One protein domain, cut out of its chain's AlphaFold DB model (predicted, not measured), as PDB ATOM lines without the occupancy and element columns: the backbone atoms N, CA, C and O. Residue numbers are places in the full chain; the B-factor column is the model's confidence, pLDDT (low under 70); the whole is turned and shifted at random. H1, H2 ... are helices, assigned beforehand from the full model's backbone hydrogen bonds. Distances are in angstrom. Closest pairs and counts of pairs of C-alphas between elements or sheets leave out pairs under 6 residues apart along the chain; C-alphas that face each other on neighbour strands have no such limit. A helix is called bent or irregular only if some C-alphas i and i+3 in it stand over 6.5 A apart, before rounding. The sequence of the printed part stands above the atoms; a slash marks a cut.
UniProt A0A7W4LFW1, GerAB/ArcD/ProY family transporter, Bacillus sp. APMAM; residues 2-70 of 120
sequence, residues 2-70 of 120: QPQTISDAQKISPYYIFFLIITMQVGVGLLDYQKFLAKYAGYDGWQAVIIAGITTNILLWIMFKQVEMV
ATOM      1  N   GLN A   2     162.718  87.321 172.037       38.16
ATOM      2  CA  GLN A   2     161.822  88.146 172.856       38.16
ATOM      3  C   GLN A   2     160.678  88.673 171.967       38.16
ATOM      4  O   GLN A   2     160.952  89.064 170.827       38.16
ATOM      5  N   PRO A   3     159.418  88.657 172.436       45.84
ATOM      6  CA  PRO A   3     158.286  89.124 171.646       45.84
ATOM      7  C   PRO A   3     158.431  90.629 171.410       45.84
ATOM      8  O   PRO A   3     158.559  91.403 172.356       45.84
ATOM      9  N   GLN A   4     158.445  91.037 170.143       57.91
ATOM     10  CA  GLN A   4     158.487  92.444 169.760       57.91
ATOM     11  C   GLN A   4     157.183  93.109 170.228       57.91
ATOM     12  O   GLN A   4     156.105  92.819 169.707       57.91
ATOM     13  N   THR A   5     157.254  93.972 171.242       58.22
ATOM     14  CA  THR A   5     156.114  94.776 171.699       58.22
ATOM     15  C   THR A   5     155.900  95.919 170.710       58.22
ATOM     16  O   THR A   5     156.478  96.995 170.856       58.22
ATOM     17  N   ILE A   6     155.117  95.666 169.659       64.50
ATOM     18  CA  ILE A   6     154.763  96.682 168.662       64.50
ATOM     19  C   ILE A   6     153.969  97.788 169.366       64.50
ATOM     20  O   ILE A   6     152.907  97.516 169.932       64.50
ATOM     21  N   SER A   7     154.502  99.014 169.342       70.62
ATOM     22  CA  SER A   7     153.813 100.212 169.834       70.62
ATOM     23  C   SER A   7     152.461 100.336 169.131       70.62
ATOM     24  O   SER A   7     152.378 100.092 167.929       70.62
ATOM     25  N   ASP A   8     151.396 100.714 169.841       65.88
ATOM     26  CA  ASP A   8     150.049 100.793 169.254       65.88
ATOM     27  C   ASP A   8     149.981 101.741 168.041       65.88
ATOM     28  O   ASP A   8     149.173 101.528 167.144       65.88
ATOM     29  N   ALA A   9     150.905 102.702 167.941       68.44
ATOM     30  CA  ALA A   9     151.067 103.574 166.775       68.44
ATOM     31  C   ALA A   9     151.528 102.846 165.492       68.44
ATOM     32  O   ALA A   9     151.354 103.362 164.393       68.44
ATOM     33  N   GLN A  10     152.130 101.662 165.616       68.00
ATOM     34  CA  GLN A  10     152.599 100.835 164.498       68.00
ATOM     35  C   GLN A  10     151.609  99.715 164.142       68.00
ATOM     36  O   GLN A  10     151.815  99.002 163.158       68.00
ATOM     37  N   LYS A  11     150.535  99.538 164.925       71.06
ATOM     38  CA  LYS A  11     149.484  98.566 164.620       71.06
ATOM     39  C   LYS A  11     148.535  99.163 163.590       71.06
ATOM     40  O   LYS A  11     147.942 100.219 163.791       71.06
ATOM     41  N   ILE A  12     148.371  98.455 162.481       76.62
ATOM     42  CA  ILE A  12     147.389  98.813 161.464       76.62
ATOM     43  C   ILE A  12     146.002  98.574 162.062       76.62
ATOM     44  O   ILE A  12     145.700  97.472 162.525       76.62
ATOM     45  N   SER A  13     145.163  99.610 162.071       83.25
ATOM     46  CA  SER A  13     143.783  99.472 162.540       83.25
ATOM     47  C   SER A  13     143.045  98.425 161.685       83.25
ATOM     48  O   SER A  13     143.212  98.425 160.462       83.25
ATOM     49  N   PRO A  14     142.211  97.544 162.278       79.50
ATOM     50  CA  PRO A  14     141.550  96.448 161.562       79.50
ATOM     51  C   PRO A  14     140.771  96.881 160.313       79.50
ATOM     52  O   PRO A  14     140.703  96.139 159.337       79.50
ATOM     53  N   TYR A  15     140.236  98.104 160.308       82.19
ATOM     54  CA  TYR A  15     139.536  98.673 159.156       82.19
ATOM     55  C   TYR A  15     140.443  98.849 157.923       82.19
ATOM     56  O   TYR A  15     140.018  98.613 156.794       82.19
ATOM     57  N   TYR A  16     141.719  99.193 158.123       86.00
ATOM     58  CA  TYR A  16     142.681  99.362 157.029       86.00
ATOM     59  C   TYR A  16     143.089  98.038 156.381       86.00
ATOM     60  O   TYR A  16     143.499  98.037 155.222       86.00
ATOM     61  N   ILE A  17     142.955  96.911 157.087       86.81
ATOM     62  CA  ILE A  17     143.332  95.588 156.570       86.81
ATOM     63  C   ILE A  17     142.477  95.222 155.350       86.81
ATOM     64  O   ILE A  17     143.006  94.720 154.362       86.81
ATOM     65  N   PHE A  18     141.177  95.536 155.379       84.25
ATOM     66  CA  PHE A  18     140.282  95.313 154.241       84.25
ATOM     67  C   PHE A  18     140.742  96.079 152.996       84.25
ATOM     68  O   PHE A  18     140.860  95.505 151.914       84.25
ATOM     69  N   PHE A  19     141.063  97.364 153.165       87.38
ATOM     70  CA  PHE A  19     141.549  98.198 152.070       87.38
ATOM     71  C   PHE A  19     142.894  97.692 151.533       87.38
ATOM     72  O   PHE A  19     143.060  97.552 150.326       87.38
ATOM     73  N   LEU A  20     143.822  97.330 152.425       88.62
ATOM     74  CA  LEU A  20     145.145  96.817 152.068       88.62
ATOM     75  C   LEU A  20     145.048  95.548 151.212       88.62
ATOM     76  O   LEU A  20     145.704  95.457 150.175       88.62
ATOM     77  N   ILE A  21     144.197  94.596 151.601       87.00
ATOM     78  CA  ILE A  21     143.998  93.344 150.856       87.00
ATOM     79  C   ILE A  21     143.463  93.624 149.449       87.00
ATOM     80  O   ILE A  21     143.985  93.072 148.481       87.00
ATOM     81  N   ILE A  22     142.465  94.501 149.316       86.44
ATOM     82  CA  ILE A  22     141.882  94.835 148.010       86.44
ATOM     83  C   ILE A  22     142.900  95.557 147.129       86.44
ATOM     84  O   ILE A  22     143.082  95.171 145.979       86.44
ATOM     85  N   THR A  23     143.607  96.562 147.647       86.81
ATOM     86  CA  THR A  23     144.616  97.293 146.866       86.81
ATOM     87  C   THR A  23     145.762  96.384 146.421       86.81
ATOM     88  O   THR A  23     146.239  96.521 145.301       86.81
ATOM     89  N   MET A  24     146.169  95.418 147.251       84.25
ATOM     90  CA  MET A  24     147.197  94.438 146.885       84.25
ATOM     91  C   MET A  24     146.734  93.495 145.759       84.25
ATOM     92  O   MET A  24     147.535  93.099 144.915       84.25
ATOM     93  N   GLN A  25     145.447  93.132 145.734       81.75
ATOM     94  CA  GLN A  25     144.863  92.286 144.685       81.75
ATOM     95  C   GLN A  25     144.611  93.058 143.379       81.75
ATOM     96  O   GLN A  25     144.764  92.502 142.290       81.75
ATOM     97  N   VAL A  26     144.260  94.346 143.472       83.75
ATOM     98  CA  VAL A  26     144.099  95.259 142.331       83.75
ATOM     99  C   VAL A  26     145.485  95.698 141.837       83.75
ATOM    100  O   VAL A  26     145.943  96.813 142.061       83.75
ATOM    101  N   GLY A  27     146.180  94.773 141.174       76.25
ATOM    102  CA  GLY A  27     147.474  95.006 140.535       76.25
ATOM    103  C   GLY A  27     147.404  95.002 139.006       76.25
ATOM    104  O   GLY A  27     146.335  94.917 138.400       76.25
ATOM    105  N   VAL A  28     148.579  95.008 138.368       64.44
ATOM    106  CA  VAL A  28     148.727  94.922 136.899       64.44
ATOM    107  C   VAL A  28     148.016  93.687 136.327       64.44
ATOM    108  O   VAL A  28     147.463  93.744 135.231       64.44
ATOM    109  N   GLY A  29     147.945  92.597 137.101       68.81
ATOM    110  CA  GLY A  29     147.247  91.372 136.711       68.81
ATOM    111  C   GLY A  29     145.739  91.544 136.506       68.81
ATOM    112  O   GLY A  29     145.196  90.972 135.568       68.81
ATOM    113  N   LEU A  30     145.060  92.369 137.316       78.06
ATOM    114  CA  LEU A  30     143.621  92.613 137.149       78.06
ATOM    115  C   LEU A  30     143.337  93.503 135.925       78.06
ATOM    116  O   LEU A  30     142.337  93.310 135.235       78.06
ATOM    117  N   LEU A  31     144.232  94.453 135.637       79.00
ATOM    118  CA  LEU A  31     144.114  95.354 134.486       79.00
ATOM    119  C   LEU A  31     144.342  94.627 133.153       79.00
ATOM    120  O   LEU A  31     143.669  94.924 132.167       79.00
ATOM    121  N   ASP A  32     145.261  93.663 133.115       79.94
ATOM    122  CA  ASP A  32     145.526  92.869 131.909       79.94
ATOM    123  C   ASP A  32     144.475  91.764 131.690       79.94
ATOM    124  O   ASP A  32     144.124  91.423 130.556       79.94
ATOM    125  N   TYR A  33     143.881  91.272 132.783       80.44
ATOM    126  CA  TYR A  33     142.850  90.236 132.755       80.44
ATOM    127  C   TYR A  33     141.636  90.612 131.897       80.44
ATOM    128  O   TYR A  33     141.116  89.763 131.177       80.44
ATOM    129  N   GLN A  34     141.207  91.877 131.900       81.19
ATOM    130  CA  GLN A  34     140.038  92.323 131.130       81.19
ATOM    131  C   GLN A  34     140.216  92.134 129.615       81.19
ATOM    132  O   GLN A  34     139.290  91.702 128.927       81.19
ATOM    133  N   LYS A  35     141.421  92.404 129.089       82.12
ATOM    134  CA  LYS A  35     141.743  92.221 127.662       82.12
ATOM    135  C   LYS A  35     141.774  90.745 127.289       82.12
ATOM    136  O   LYS A  35     141.276  90.362 126.231       82.12
ATOM    137  N   PHE A  36     142.348  89.921 128.163       82.69
ATOM    138  CA  PHE A  36     142.384  88.478 127.976       82.69
ATOM    139  C   PHE A  36     140.960  87.908 127.994       82.69
ATOM    140  O   PHE A  36     140.553  87.218 127.066       82.69
ATOM    141  N   LEU A  37     140.151  88.288 128.980       84.38
ATOM    142  CA  LEU A  37     138.772  87.839 129.116       84.38
ATOM    143  C   LEU A  37     137.921  88.185 127.884       84.38
ATOM    144  O   LEU A  37     137.233  87.313 127.359       84.38
ATOM    145  N   ALA A  38     138.028  89.413 127.369       83.31
ATOM    146  CA  ALA A  38     137.309  89.835 126.166       83.31
ATOM    147  C   ALA A  38     137.714  89.035 124.915       83.31
ATOM    148  O   ALA A  38     136.874  88.759 124.060       83.31
ATOM    149  N   LYS A  39     138.987  88.628 124.815       83.06
ATOM    150  CA  LYS A  39     139.502  87.846 123.684       83.06
ATOM    151  C   LYS A  39     138.994  86.400 123.675       83.06
ATOM    152  O   LYS A  39     138.799  85.850 122.596       83.06
ATOM    153  N   TYR A  40     138.819  85.785 124.846       80.06
ATOM    154  CA  TYR A  40     138.481  84.359 124.952       80.06
ATOM    155  C   TYR A  40     137.008  84.080 125.261       80.06
ATOM    156  O   TYR A  40     136.480  83.090 124.768       80.06
ATOM    157  N   ALA A  41     136.347  84.909 126.071       77.88
ATOM    158  CA  ALA A  41     135.028  84.600 126.626       77.88
ATOM    159  C   ALA A  41     133.879  85.434 126.035       77.88
ATOM    160  O   ALA A  41     132.716  85.104 126.258       77.88
ATOM    161  N   GLY A  42     134.170  86.497 125.273       76.38
ATOM    162  CA  GLY A  42     133.134  87.339 124.666       76.38
ATOM    163  C   GLY A  42     132.096  87.819 125.693       76.38
ATOM    164  O   GLY A  42     132.451  88.482 126.666       76.38
ATOM    165  N   TYR A  43     130.820  87.473 125.484       75.38
ATOM    166  CA  TYR A  43     129.694  87.878 126.343       75.38
ATOM    167  C   TYR A  43     129.614  87.110 127.680       75.38
ATOM    168  O   TYR A  43     129.183  87.669 128.687       75.38
ATOM    169  N   ASP A  44     130.102  85.867 127.740       82.25
ATOM    170  CA  ASP A  44     129.998  85.000 128.929       82.25
ATOM    171  C   ASP A  44     131.164  85.176 129.921       82.25
ATOM    172  O   ASP A  44     131.289  84.453 130.912       82.25
ATOM    173  N   GLY A  45     132.011  86.188 129.709       79.75
ATOM    174  CA  GLY A  45     133.179  86.463 130.552       79.75
ATOM    175  C   GLY A  45     132.855  86.762 132.020       79.75
ATOM    176  O   GLY A  45     133.692  86.533 132.894       79.75
ATOM    177  N   TRP A  46     131.638  87.210 132.329       84.12
ATOM    178  CA  TRP A  46     131.228  87.534 133.698       84.12
ATOM    179  C   TRP A  46     131.257  86.319 134.644       84.12
ATOM    180  O   TRP A  46     131.548  86.476 135.831       84.12
ATOM    181  N   GLN A  47     131.041  85.099 134.135       87.44
ATOM    182  CA  GLN A  47     131.098  83.875 134.946       87.44
ATOM    183  C   GLN A  47     132.519  83.589 135.447       87.44
ATOM    184  O   GLN A  47     132.711  83.199 136.601       87.44
ATOM    185  N   ALA A  48     133.529  83.849 134.612       85.69
ATOM    186  CA  ALA A  48     134.928  83.673 134.990       85.69
ATOM    187  C   ALA A  48     135.334  84.622 136.131       85.69
ATOM    188  O   ALA A  48     136.110  84.233 137.003       85.69
ATOM    189  N   VAL A  49     134.755  85.830 136.175       85.88
ATOM    190  CA  VAL A  49     134.985  86.801 137.256       85.88
ATOM    191  C   VAL A  49     134.455  86.273 138.590       85.88
ATOM    192  O   VAL A  49     135.146  86.366 139.604       85.88
ATOM    193  N   ILE A  50     133.260  85.674 138.596       89.88
ATOM    194  CA  ILE A  50     132.661  85.104 139.813       89.88
ATOM    195  C   ILE A  50     133.499  83.932 140.327       89.88
ATOM    196  O   ILE A  50     133.818  83.873 141.515       89.88
ATOM    197  N   ILE A  51     133.906  83.025 139.437       89.44
ATOM    198  CA  ILE A  51     134.728  81.864 139.802       89.44
ATOM    199  C   ILE A  51     136.086  82.314 140.356       89.44
ATOM    200  O   ILE A  51     136.537  81.801 141.386       89.44
ATOM    201  N   ALA A  52     136.722  83.302 139.719       86.44
ATOM    202  CA  ALA A  52     137.974  83.880 140.196       86.44
ATOM    203  C   ALA A  52     137.806  84.524 141.583       86.44
ATOM    204  O   ALA A  52     138.606  84.251 142.473       86.44
ATOM    205  N   GLY A  53     136.738  85.300 141.797       87.12
ATOM    206  CA  GLY A  53     136.443  85.934 143.084       87.12
ATOM    207  C   GLY A  53     136.192  84.937 144.219       87.12
ATOM    208  O   GLY A  53     136.682  85.127 145.332       87.12
ATOM    209  N   ILE A  54     135.472  83.842 143.961       92.00
ATOM    210  CA  ILE A  54     135.263  82.786 144.965       92.00
ATOM    211  C   ILE A  54     136.595  82.107 145.298       92.00
ATOM    212  O   ILE A  54     136.930  81.926 146.468       92.00
ATOM    213  N   THR A  55     137.386  81.788 144.273       89.31
ATOM    214  CA  THR A  55     138.686  81.131 144.444       89.31
ATOM    215  C   THR A  55     139.652  81.991 145.264       89.31
ATOM    216  O   THR A  55     140.290  81.487 146.187       89.31
ATOM    217  N   THR A  56     139.735  83.298 144.992       87.56
ATOM    218  CA  THR A  56     140.612  84.210 145.746       87.56
ATOM    219  C   THR A  56     140.165  84.387 147.196       87.56
ATOM    220  O   THR A  56     141.017  84.439 148.081       87.56
ATOM    221  N   ASN A  57     138.858  84.402 147.476       89.12
ATOM    222  CA  ASN A  57     138.344  84.433 148.850       89.12
ATOM    223  C   ASN A  57     138.685  83.153 149.630       89.12
ATOM    224  O   ASN A  57     139.079  83.231 150.794       89.12
ATOM    225  N   ILE A  58     138.593  81.981 148.993       90.88
ATOM    226  CA  ILE A  58     138.992  80.704 149.610       90.88
ATOM    227  C   ILE A  58     140.490  80.712 149.940       90.88
ATOM    228  O   ILE A  58     140.879  80.339 151.048       90.88
ATOM    229  N   LEU A  59     141.333  81.179 149.015       87.06
ATOM    230  CA  LEU A  59     142.773  81.306 149.256       87.06
ATOM    231  C   LEU A  59     143.075  82.265 150.412       87.06
ATOM    232  O   LEU A  59     143.893  81.944 151.273       87.06
ATOM    233  N   LEU A  60     142.381  83.403 150.476       87.12
ATOM    234  CA  LEU A  60     142.536  84.370 151.561       87.12
ATOM    235  C   LEU A  60     142.205  83.751 152.929       87.12
ATOM    236  O   LEU A  60     142.927  83.972 153.902       87.12
ATOM    237  N   TRP A  61     141.152  82.935 153.007       86.06
ATOM    238  CA  TRP A  61     140.789  82.225 154.234       86.06
ATOM    239  C   TRP A  61     141.886  81.253 154.694       86.06
ATOM    240  O   TRP A  61     142.233  81.229 155.879       86.06
ATOM    241  N   ILE A  62     142.487  80.508 153.759       83.12
ATOM    242  CA  ILE A  62     143.613  79.608 154.048       83.12
ATOM    243  C   ILE A  62     144.819  80.406 154.566       83.12
ATOM    244  O   ILE A  62     145.415  80.018 155.572       83.12
ATOM    245  N   MET A  63     145.138  81.546 153.947       81.50
ATOM    246  CA  MET A  63     146.246  82.406 154.384       81.50
ATOM    247  C   MET A  63     146.054  82.916 155.816       81.50
ATOM    248  O   MET A  63     146.975  82.833 156.628       81.50
ATOM    249  N   PHE A  64     144.854  83.392 156.166       82.12
ATOM    250  CA  PHE A  64     144.569  83.821 157.538       82.12
ATOM    251  C   PHE A  64     144.701  82.677 158.544       82.12
ATOM    252  O   PHE A  64     145.264  82.868 159.621       82.12
ATOM    253  N   LYS A  65     144.247  81.471 158.179       80.38
ATOM    254  CA  LYS A  65     144.402  80.282 159.022       80.38
ATOM    255  C   LYS A  65     145.864  79.916 159.263       80.38
ATOM    256  O   LYS A  65     146.217  79.524 160.372       80.38
ATOM    257  N   GLN A  66     146.724  80.065 158.260       76.44
ATOM    258  CA  GLN A  66     148.158  79.803 158.400       76.44
ATOM    259  C   GLN A  66     148.836  80.792 159.356       76.44
ATOM    260  O   GLN A  66     149.621  80.373 160.205       76.44
ATOM    261  N   VAL A  67     148.491  82.079 159.257       75.25
ATOM    262  CA  VAL A  67     149.007  83.127 160.154       75.25
ATOM    263  C   VAL A  67     148.548  82.908 161.600       75.25
ATOM    264  O   VAL A  67     149.308  83.145 162.532       75.25
ATOM    265  N   GLU A  68     147.323  82.418 161.809       74.62
ATOM    266  CA  GLU A  68     146.811  82.101 163.149       74.62
ATOM    267  C   GLU A  68     147.548  80.909 163.793       74.62
ATOM    268  O   GLU A  68     147.810  80.913 164.997       74.62
ATOM    269  N   MET A  69     147.909  79.896 162.998       69.44
ATOM    270  CA  MET A  69     148.563  78.677 163.489       69.44
ATOM    271  C   MET A  69     150.059  78.853 163.784       69.44
ATOM    272  O   MET A  69     150.588  78.172 164.663       69.44
ATOM    273  N   VAL A  70     150.753  79.744 163.073       68.75
ATOM    274  CA  VAL A  70     152.213  79.887 163.156       68.75
ATOM    275  C   VAL A  70     152.570  81.303 163.602       68.75
ATOM    276  O   VAL A  70     152.465  82.257 162.843       68.75
TER     277      VAL A  70
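Overview. This is residues 2 to 70 of the 120 residues of the protein "GerAB/ArcD/ProY family transporter" of Bacillus sp. APMAM (UniProt A0A7W4LFW1). A narrow, loose V: H1 and the arm H2a follow one another along one limb, the chain turns at residues 41 and 42, and the long arm H2b folds back as the other limb. A tail with no named element, residues 2 to 13, leads into H1 at the open end, and its residues 2 to 11 stick out. The printed part has 69 residues with two named helices, H1 then H2, and no named strand; the class is all helix. It is extended, with a radius of gyration of the C-alphas of 17.1 A and spans of 55 by 23 by 18 A.

Along the chain. After the tail, H1 is residues 14 to 25, 17.7 A long, beginning at C-alpha 14 (141.550, 96.448, 161.562). It is neither bent nor irregular, but only just: C-alphas 15 and 18 are 6.0 A apart. H2, residues 28 to 69, was assigned as one helix by its hydrogen bonds but is bent: C-alphas 40 and 43 are 9.6 A apart. Its arm H2a is residues 28 to 40, 19.0 A long. Its arm H2b is residues 43 to 69, 42.7 A long, ending at C-alpha 69 (148.563, 78.677, 163.489). H2b is itself irregular, with C-alphas 43 and 46 7.5 A apart.

Arrangement. H1 and H2a meet only through their link, a tight one of 2 residues. H2a and H2b are close but not clearly touching; their closest C-alphas, of Leu 37 and Gly 45, are 5.9 A apart. They run opposite ways at a shallow tilt of 34.5 degrees, only just short of steep. H1 and H2b are apart. O i to N i+4 pairs within hydrogen-bond range number 6 of 8 in H1, 7 of 9 in H2a and 20 of 23 in H2b.

Size, cuts and confidence. The two C-alphas farthest apart are those of Gln 2 and Tyr 43, at 56.5 A. The printed part has no cut. Mean pLDDT of the printed part is 79.2; residues 2 to 6, 8 to 10, 28 to 29 and 69 to 70 are under 70.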